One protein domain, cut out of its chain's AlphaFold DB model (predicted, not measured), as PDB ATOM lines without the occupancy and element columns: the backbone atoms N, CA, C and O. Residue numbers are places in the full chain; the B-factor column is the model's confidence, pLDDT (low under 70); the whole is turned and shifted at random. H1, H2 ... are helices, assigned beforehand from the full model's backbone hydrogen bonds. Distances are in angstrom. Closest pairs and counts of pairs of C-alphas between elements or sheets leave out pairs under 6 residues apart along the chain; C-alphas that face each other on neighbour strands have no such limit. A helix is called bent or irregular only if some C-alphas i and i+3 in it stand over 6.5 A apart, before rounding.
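AT A GLANCE: This is residues 2 to 66 of the 67 residues of an uncharacterized protein of Methanosarcina horonobensis HB-1 = JCM 15518 (UniProt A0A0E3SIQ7). The model is an open zigzag of three helices with no packed core: the long straight helix H1 forms one arm, the chain then turns and H2 folds back, and after a second turn the short helix H3 makes the far end. No helix touches another, and H1, with residues 2 to 27, sticks out freely along its whole length. The printed part has 65 residues, with three named helices in the order H1, H2, H3 and no named strand, and its class is all helix. It is extended, with a radius of gyration of the C-alphas of 19.9 A, and its outline is a rod whose C-alphas span 64 by 28 by 19 A.

HOW THE PARTS SIT: The longest helix is H1, residues 2 to 27, and it stands free. H2, residues 37 to 51, is apart from H1, with no C-alpha of the one within 8 A of the other. Along H1 the y coordinate of the C-alphas goes from -0.318 at Ala 2 to 33.400 at Asn 27, while along H2 it goes from 40.417 at Asp 37 to 22.236 at Lys 51. H3, residues 58 to 64, is apart from H2 by the same test, and H1 and H3 are apart too. From Ile 58 to Glu 64 the z coordinate goes from 50.270 to 58.869. In H1, H2 and H3 every backbone O of residue i is within hydrogen-bond range of the N of residue i+4 inside the helix.

IN THESE COORDINATES: H1 has 26 residues and measures 38.1 A from the C-alpha of Ala 2 at (18.838, -0.318, 12.421) to that of Asn 27 at (32.264, 33.400, 24.060). H2 has 15 residues and measures 21.5 A from first to last C-alpha, beginning with C-alpha 37 at (48.358, 40.417, 35.525). H3 has 7 residues, and its last C-alpha, that of Glu 64, is at (32.892, 37.692, 58.869). The three helices are not bent.

THE WHOLE: The two C-alphas farthest apart are the first and last printed, those of Ala 2 and Gly 66, 64.2 A from each other. The printed part runs from residue 2 to residue 66 of a full chain of 67 residues and has no cut. The links are short but not tight, with 9 residues between H1 and H2 and 6 between H2 and H3. Besides H1, the stretches that stand free include residues 56 to 66, of which 58 to 64 belong to H3. The mean pLDDT of the printed part is 86.1. It is under 70 at 9 residues, namely residues 2 to 4 and residues 28 to 33.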
ATOM      1  N   ALA A   2      19.510  -1.492  11.823       60.12
ATOM      2  CA  ALA A   2      18.838  -0.318  12.421       60.12
ATOM      3  C   ALA A   2      19.455   0.236  13.732       60.12
ATOM      4  O   ALA A   2      19.286   1.409  14.041       60.12
ATOM      5  N   GLN A   3      20.160  -0.594  14.508       58.97
ATOM      6  CA  GLN A   3      20.770  -0.176  15.778       58.97
ATOM      7  C   GLN A   3      22.055   0.648  15.586       58.97
ATOM      8  O   GLN A   3      22.260   1.618  16.306       58.97
ATOM      9  N   ALA A   4      22.852   0.327  14.562       63.84
ATOM     10  CA  ALA A   4      24.042   1.098  14.198       63.84
ATOM     11  C   ALA A   4      23.672   2.508  13.699       63.84
ATOM     12  O   ALA A   4      24.308   3.481  14.080       63.84
ATOM     13  N   ASP A   5      22.572   2.634  12.947       77.44
ATOM     14  CA  ASP A   5      22.044   3.935  12.505       77.44
ATOM     15  C   ASP A   5      21.565   4.814  13.671       77.44
ATOM     16  O   ASP A   5      21.642   6.042  13.608       77.44
ATOM     17  N   PHE A   6      21.035   4.209  14.737       86.12
ATOM     18  CA  PHE A   6      20.619   4.951  15.924       86.12
ATOM     19  C   PHE A   6      21.828   5.445  16.724       86.12
ATOM     20  O   PHE A   6      21.878   6.622  17.078       86.12
ATOM     21  N   GLU A   7      22.814   4.578  16.962       87.56
ATOM     22  CA  GLU A   7      24.053   4.941  17.659       87.56
ATOM     23  C   GLU A   7      24.818   6.042  16.913       87.56
ATOM     24  O   GLU A   7      25.195   7.041  17.526       87.56
ATOM     25  N   ASP A   8      24.939   5.946  15.589       89.94
ATOM     26  CA  ASP A   8      25.595   6.971  14.768       89.94
ATOM     27  C   ASP A   8      24.895   8.334  14.849       89.94
ATOM     28  O   ASP A   8      25.547   9.383  14.851       89.94
ATOM     29  N   ARG A   9      23.560   8.348  14.937       89.56
ATOM     30  CA  ARG A   9      22.798   9.588  15.145       89.56
ATOM     31  C   ARG A   9      23.048  10.169  16.531       89.56
ATOM     32  O   ARG A   9      23.238  11.375  16.643       89.56
ATOM     33  N   VAL A  10      23.094   9.329  17.564       92.94
ATOM     34  CA  VAL A  10      23.390   9.766  18.935       92.94
ATOM     35  C   VAL A  10      24.800  10.349  19.030       92.94
ATOM     36  O   VAL A  10      24.964  11.434  19.583       92.94
ATOM     37  N   PHE A  11      25.812   9.697  18.451       94.19
ATOM     38  CA  PHE A  11      27.183  10.217  18.464       94.19
ATOM     39  C   PHE A  11      27.309  11.554  17.733       94.19
ATOM     40  O   PHE A  11      27.973  12.459  18.236       94.19
ATOM     41  N   LYS A  12      26.628  11.718  16.593       94.19
ATOM     42  CA  LYS A  12      26.603  12.997  15.868       94.19
ATOM     43  C   LYS A  12      25.985  14.124  16.691       94.19
ATOM     44  O   LYS A  12      26.556  15.209  16.738       94.19
ATOM     45  N   GLU A  13      24.859  13.872  17.354       95.00
ATOM     46  CA  GLU A  13      24.223  14.868  18.226       95.00
ATOM     47  C   GLU A  13      25.111  15.221  19.426       95.00
ATOM     48  O   GLU A  13      25.282  16.395  19.749       95.00
ATOM     49  N   LEU A  14      25.755  14.229  20.051       94.12
ATOM     50  CA  LEU A  14      26.697  14.467  21.149       94.12
ATOM     51  C   LEU A  14      27.897  15.318  20.711       94.12
ATOM     52  O   LEU A  14      28.319  16.206  21.455       94.12
ATOM     53  N   ASP A  15      28.422  15.094  19.508       95.69
ATOM     54  CA  ASP A  15      29.508  15.902  18.950       95.69
ATOM     55  C   ASP A  15      29.075  17.344  18.662       95.69
ATOM     56  O   ASP A  15      29.841  18.277  18.915       95.69
ATOM     57  N   ILE A  16      27.849  17.548  18.171       95.75
ATOM     58  CA  ILE A  16      27.277  18.885  17.960       95.75
ATOM     59  C   ILE A  16      27.144  19.613  19.301       95.75
ATOM     60  O   ILE A  16      27.638  20.732  19.436       95.75
ATOM     61  N   ILE A  17      26.563  18.958  20.311       94.31
ATOM     62  CA  ILE A  17      26.414  19.523  21.660       94.31
ATOM     63  C   ILE A  17      27.783  19.884  22.242       94.31
ATOM     64  O   ILE A  17      27.965  20.965  22.801       94.31
ATOM     65  N   LYS A  18      28.781  19.008  22.089       94.31
ATOM     66  CA  LYS A  18      30.136  19.259  22.584       94.31
ATOM     67  C   LYS A  18      30.779  20.476  21.915       94.31
ATOM     68  O   LYS A  18      31.400  21.274  22.614       94.31
ATOM     69  N   LYS A  19      30.622  20.636  20.597       93.50
ATOM     70  CA  LYS A  19      31.117  21.815  19.865       93.50
ATOM     71  C   LYS A  19      30.440  23.096  20.344       93.50
ATOM     72  O   LYS A  19      31.135  24.047  20.681       93.50
ATOM     73  N   GLN A  20      29.116  23.079  20.489       92.12
ATOM     74  CA  GLN A  20      28.361  24.224  21.003       92.12
ATOM     75  C   GLN A  20      28.784  24.611  22.425       92.12
ATOM     76  O   GLN A  20      28.910  25.789  22.734       92.12
ATOM     77  N   LEU A  21      29.055  23.637  23.301       85.62
ATOM     78  CA  LEU A  21      29.535  23.916  24.658       85.62
ATOM     79  C   LEU A  21      30.933  24.549  24.687       85.62
ATOM     80  O   LEU A  21      31.216  25.342  25.585       85.62
ATOM     81  N   ILE A  22      31.805  24.199  23.738       84.56
ATOM     82  CA  ILE A  22      33.119  24.837  23.589       84.56
ATOM     83  C   ILE A  22      32.936  26.283  23.130       84.56
ATOM     84  O   ILE A  22      33.451  27.182  23.784       84.56
ATOM     85  N   GLU A  23      32.125  26.515  22.096       82.06
ATOM     86  CA  GLU A  23      31.838  27.863  21.592       82.06
ATOM     87  C   GLU A  23      31.206  28.756  22.666       82.06
ATOM     88  O   GLU A  23      31.612  29.902  22.836       82.06
ATOM     89  N   ILE A  24      30.243  28.243  23.439       80.06
ATOM     90  CA  ILE A  24      29.650  28.990  24.557       80.06
ATOM     91  C   ILE A  24      30.726  29.349  25.580       80.06
ATOM     92  O   ILE A  24      30.771  30.483  26.038       80.06
ATOM     93  N   ARG A  25      31.618  28.415  25.931       75.88
ATOM     94  CA  ARG A  25      32.699  28.680  26.888       75.88
ATOM     95  C   ARG A  25      33.663  29.751  26.383       75.88
ATOM     96  O   ARG A  25      34.063  30.603  27.165       75.88
ATOM     97  N   GLU A  26      34.038  29.692  25.111       73.75
ATOM     98  CA  GLU A  26      34.946  30.660  24.493       73.75
ATOM     99  C   GLU A  26      34.312  32.055  24.408       73.75
ATOM    100  O   GLU A  26      34.984  33.044  24.672       73.75
ATOM    101  N   ASN A  27      33.006  32.136  24.135       70.31
ATOM    102  CA  ASN A  27      32.264  33.400  24.060       70.31
ATOM    103  C   ASN A  27      31.739  33.905  25.417       70.31
ATOM    104  O   ASN A  27      31.244  35.023  25.506       70.31
ATOM    105  N   MET A  28      31.824  33.099  26.479       65.44
ATOM    106  CA  MET A  28      31.584  33.539  27.859       65.44
ATOM    107  C   MET A  28      32.770  34.324  28.439       65.44
ATOM    108  O   MET A  28      32.671  34.825  29.560       65.44
ATOM    109  N   ILE A  29      33.884  34.412  27.708       59.44
ATOM    110  CA  ILE A  29      34.976  35.328  28.023       59.44
ATOM    111  C   ILE A  29      34.478  36.732  27.690       59.44
ATOM    112  O   ILE A  29      34.185  37.040  26.537       59.44
ATOM    113  N   ASP A  30      34.359  37.572  28.711       63.88
ATOM    114  CA  ASP A  30      34.059  38.984  28.529       63.88
ATOM    115  C   ASP A  30      35.262  39.633  27.824       63.88
ATOM    116  O   ASP A  30      36.325  39.811  28.419       63.88
ATOM    117  N   ILE A  31      35.126  39.874  26.516       57.03
ATOM    118  CA  ILE A  31      36.188  40.412  25.645       57.03
ATOM    119  C   ILE A  31      36.663  41.785  26.141       57.03
ATOM    120  O   ILE A  31      37.822  42.141  25.928       57.03
ATOM    121  N   ASP A  32      35.801  42.516  26.851       61.06
ATOM    122  CA  ASP A  32      36.107  43.826  27.426       61.06
ATOM    123  C   ASP A  32      36.684  43.731  28.854       61.06
ATOM    124  O   ASP A  32      36.956  44.749  29.497       61.06
ATOM    125  N   CYS A  33      36.917  42.516  29.366       64.94
ATOM    126  CA  CYS A  33      37.545  42.301  30.663       64.94
ATOM    127  C   CYS A  33      39.055  42.547  30.572       64.94
ATOM    128  O   CYS A  33      39.853  41.662  30.256       64.94
ATOM    129  N   VAL A  34      39.453  43.782  30.866       73.69
ATOM    130  CA  VAL A  34      40.855  44.155  31.046       73.69
ATOM    131  C   VAL A  34      41.241  43.857  32.489       73.69
ATOM    132  O   VAL A  34      40.987  44.656  33.384       73.69
ATOM    133  N   LEU A  35      41.844  42.691  32.705       82.00
ATOM    134  CA  LEU A  35      42.500  42.354  33.964       82.00
ATOM    135  C   LEU A  35      43.968  42.773  33.892       82.00
ATOM    136  O   LEU A  35      44.643  42.548  32.885       82.00
ATOM    137  N   THR A  36      44.476  43.341  34.976       87.00
ATOM    138  CA  THR A  36      45.916  43.365  35.240       87.00
ATOM    139  C   THR A  36      46.432  41.937  35.441       87.00
ATOM    140  O   THR A  36      45.665  41.020  35.751       87.00
ATOM    141  N   ASP A  37      47.742  41.733  35.299       87.12
ATOM    142  CA  ASP A  37      48.358  40.417  35.525       87.12
ATOM    143  C   ASP A  37      48.056  39.881  36.939       87.12
ATOM    144  O   ASP A  37      47.775  38.698  37.118       87.12
ATOM    145  N   GLU A  38      48.014  40.772  37.934       91.12
ATOM    146  CA  GLU A  38      47.667  40.434  39.317       91.12
ATOM    147  C   GLU A  38      46.215  39.953  39.450       91.12
ATOM    148  O   GLU A  38      45.940  38.955  40.120       91.12
ATOM    149  N   GLU A  39      45.269  40.632  38.797       90.25
ATOM    150  CA  GLU A  39      43.859  40.237  38.815       90.25
ATOM    151  C   GLU A  39      43.633  38.914  38.079       90.25
ATOM    152  O   GLU A  39      42.864  38.071  38.547       90.25
ATOM    153  N   ARG A  40      44.345  38.687  36.970       87.88
ATOM    154  CA  ARG A  40      44.316  37.410  36.252       87.88
ATOM    155  C   ARG A  40      44.787  36.262  37.140       87.88
ATOM    156  O   ARG A  40      44.090  35.253  37.247       87.88
ATOM    157  N   ASP A  41      45.908  36.437  37.835       92.75
ATOM    158  CA  ASP A  41      46.438  35.437  38.766       92.75
ATOM    159  C   ASP A  41      45.448  35.112  39.897       92.75
ATOM    160  O   ASP A  41      45.348  33.963  40.340       92.75
ATOM    161  N   LEU A  42      44.706  36.111  40.388       92.69
ATOM    162  CA  LEU A  42      43.671  35.911  41.406       92.69
ATOM    163  C   LEU A  42      42.495  35.086  40.872       92.69
ATOM    164  O   LEU A  42      42.017  34.181  41.565       92.69
ATOM    165  N   VAL A  43      42.051  35.358  39.643       88.81
ATOM    166  CA  VAL A  43      40.990  34.585  38.984       88.81
ATOM    167  C   VAL A  43      41.439  33.144  38.755       88.81
ATOM    168  O   VAL A  43      40.720  32.219  39.142       88.81
ATOM    169  N   ASP A  44      42.648  32.934  38.235       90.44
ATOM    170  CA  ASP A  44      43.193  31.597  37.990       90.44
ATOM    171  C   ASP A  44      43.319  30.791  39.295       90.44
ATOM    172  O   ASP A  44      42.862  29.645  39.378       90.44
ATOM    173  N   LYS A  45      43.817  31.411  40.376       94.31
ATOM    174  CA  LYS A  45      43.833  30.796  41.716       94.31
ATOM    175  C   LYS A  45      42.436  30.444  42.216       94.31
ATOM    176  O   LYS A  45      42.267  29.412  42.866       94.31
ATOM    177  N   SER A  46      41.424  31.261  41.920       91.19
ATOM    178  CA  SER A  46      40.041  30.969  42.317       91.19
ATOM    179  C   SER A  46      39.514  29.685  41.658       91.19
ATOM    180  O   SER A  46      38.825  28.892  42.310       91.19
ATOM    181  N   TYR A  47      39.890  29.425  40.400       91.62
ATOM    182  CA  TYR A  47      39.540  28.187  39.709       91.62
ATOM    183  C   TYR A  47      40.244  26.973  40.312       91.62
ATOM    184  O   TYR A  47      39.608  25.930  40.477       91.62
ATOM    185  N   GLU A  48      41.514  27.099  40.697       95.56
ATOM    186  CA  GLU A  48      42.228  26.028  41.397       95.56
ATOM    187  C   GLU A  48      41.619  25.751  42.778       95.56
ATOM    188  O   GLU A  48      41.290  24.607  43.086       95.56
ATOM    189  N   HIS A  49      41.308  26.784  43.564       95.06
ATOM    190  CA  HIS A  49      40.604  26.615  44.841       95.06
ATOM    191  C   HIS A  49      39.246  25.926  44.679       95.06
ATOM    192  O   HIS A  49      38.858  25.122  45.530       95.06
ATOM    193  N   LYS A  50      38.528  26.189  43.579       92.50
ATOM    194  CA  LYS A  50      37.291  25.474  43.243       92.50
ATOM    195  C   LYS A  50      37.537  23.987  43.016       92.50
ATOM    196  O   LYS A  50      36.792  23.172  43.555       92.50
ATOM    197  N   LYS A  51      38.556  23.636  42.227       93.31
ATOM    198  CA  LYS A  51      38.927  22.236  41.948       93.31
ATOM    199  C   LYS A  51      39.340  21.498  43.219       93.31
ATOM    200  O   LYS A  51      38.991  20.337  43.390       93.31
ATOM    201  N   GLU A  52      40.036  22.186  44.116       96.12
ATOM    202  CA  GLU A  52      40.521  21.643  45.387       96.12
ATOM    203  C   GLU A  52      39.461  21.643  46.504       96.12
ATOM    204  O   GLU A  52      39.739  21.178  47.607       96.12
ATOM    205  N   GLY A  53      38.256  22.170  46.254       94.31
ATOM    206  CA  GLY A  53      37.182  22.229  47.251       94.31
ATOM    207  C   GLY A  53      37.435  23.218  48.396       94.31
ATOM    208  O   GLY A  53      36.857  23.069  49.466       94.31
ATOM    209  N   LYS A  54      38.289  24.226  48.184       93.56
ATOM    210  CA  LYS A  54      38.672  25.243  49.182       93.56
ATOM    211  C   LYS A  54      37.748  26.466  49.217       93.56
ATOM    212  O   LYS A  54      38.002  27.399  49.974       93.56
ATOM    213  N   LEU A  55      36.716  26.511  48.373       92.62
ATOM    214  CA  LEU A  55      35.777  27.633  48.347       92.62
ATOM    215  C   LEU A  55      34.799  27.561  49.516       92.62
ATOM    216  O   LEU A  55      34.264  26.496  49.818       92.62
ATOM    217  N   ILE A  56      34.505  28.720  50.097       92.25
ATOM    218  CA  ILE A  56      33.468  28.879  51.115       92.25
ATOM    219  C   ILE A  56      32.228  29.563  50.522       92.25
ATOM    220  O   ILE A  56      32.339  30.339  49.565       92.25
ATOM    221  N   PRO A  57      31.029  29.307  51.068       93.50
ATOM    222  CA  PRO A  57      29.832  30.058  50.721       93.50
ATOM    223  C   PRO A  57      29.997  31.558  50.992       93.50
ATOM    224  O   PRO A  57      30.500  31.971  52.035       93.50
ATOM    225  N   ILE A  58      29.461  32.396  50.104       92.81
ATOM    226  CA  ILE A  58      29.486  33.860  50.270       92.81
ATOM    227  C   ILE A  58      28.816  34.332  51.572       92.81
ATOM    228  O   ILE A  58      29.159  35.380  52.108       92.81
ATOM    229  N   SER A  59      27.866  33.559  52.103       95.06
ATOM    230  CA  SER A  59      27.228  33.825  53.395       95.06
ATOM    231  C   SER A  59      28.218  33.805  54.560       95.06
ATOM    232  O   SER A  59      28.042  34.563  55.509       95.06
ATOM    233  N   GLU A  60      29.248  32.959  54.495       94.38
ATOM    234  CA  GLU A  60      30.281  32.884  55.532       94.38
ATOM    235  C   GLU A  60      31.169  34.128  55.490       94.38
ATOM    236  O   GLU A  60      31.372  34.764  56.520       94.38
ATOM    237  N   VAL A  61      31.557  34.570  54.290       93.75
ATOM    238  CA  VAL A  61      32.298  35.828  54.090       93.75
ATOM    239  C   VAL A  61      31.500  37.033  54.595       93.75
ATOM    240  O   VAL A  61      32.030  37.878  55.312       93.75
ATOM    241  N   LYS A  62      30.206  37.123  54.257       94.62
ATOM    242  CA  LYS A  62      29.341  38.223  54.721       94.62
ATOM    243  C   LYS A  62      29.267  38.282  56.244       94.62
ATOM    244  O   LYS A  62      29.438  39.351  56.819       94.62
ATOM    245  N   LYS A  63      29.126  37.120  56.888       95.00
ATOM    246  CA  LYS A  63      29.125  37.002  58.348       95.00
ATOM    247  C   LYS A  63      30.429  37.511  58.972       95.00
ATOM    248  O   LYS A  63      30.366  38.209  59.980       95.00
ATOM    249  N   GLU A  64      31.588  37.191  58.395       93.31
ATOM    250  CA  GLU A  64      32.892  37.692  58.869       93.31
ATOM    251  C   GLU A  64      33.034  39.211  58.721       93.31
ATOM    252  O   GLU A  64      33.642  39.863  59.568       93.31
ATOM    253  N   LEU A  65      32.428  39.783  57.679       92.69
ATOM    254  CA  LEU A  65      32.423  41.223  57.413       92.69
ATOM    255  C   LEU A  65      31.314  41.989  58.158       92.69
ATOM    256  O   LEU A  65      31.243  43.212  58.044       92.69
ATOM    257  N   GLY A  66      30.456  41.298  58.917       90.38
ATOM    258  CA  GLY A  66      29.325  41.907  59.626       90.38
ATOM    259  C   GLY A  66      28.197  42.404  58.711       90.38
ATOM    260  O   GLY A  66      27.484  43.334  59.091       90.38
TER     261      GLY A  66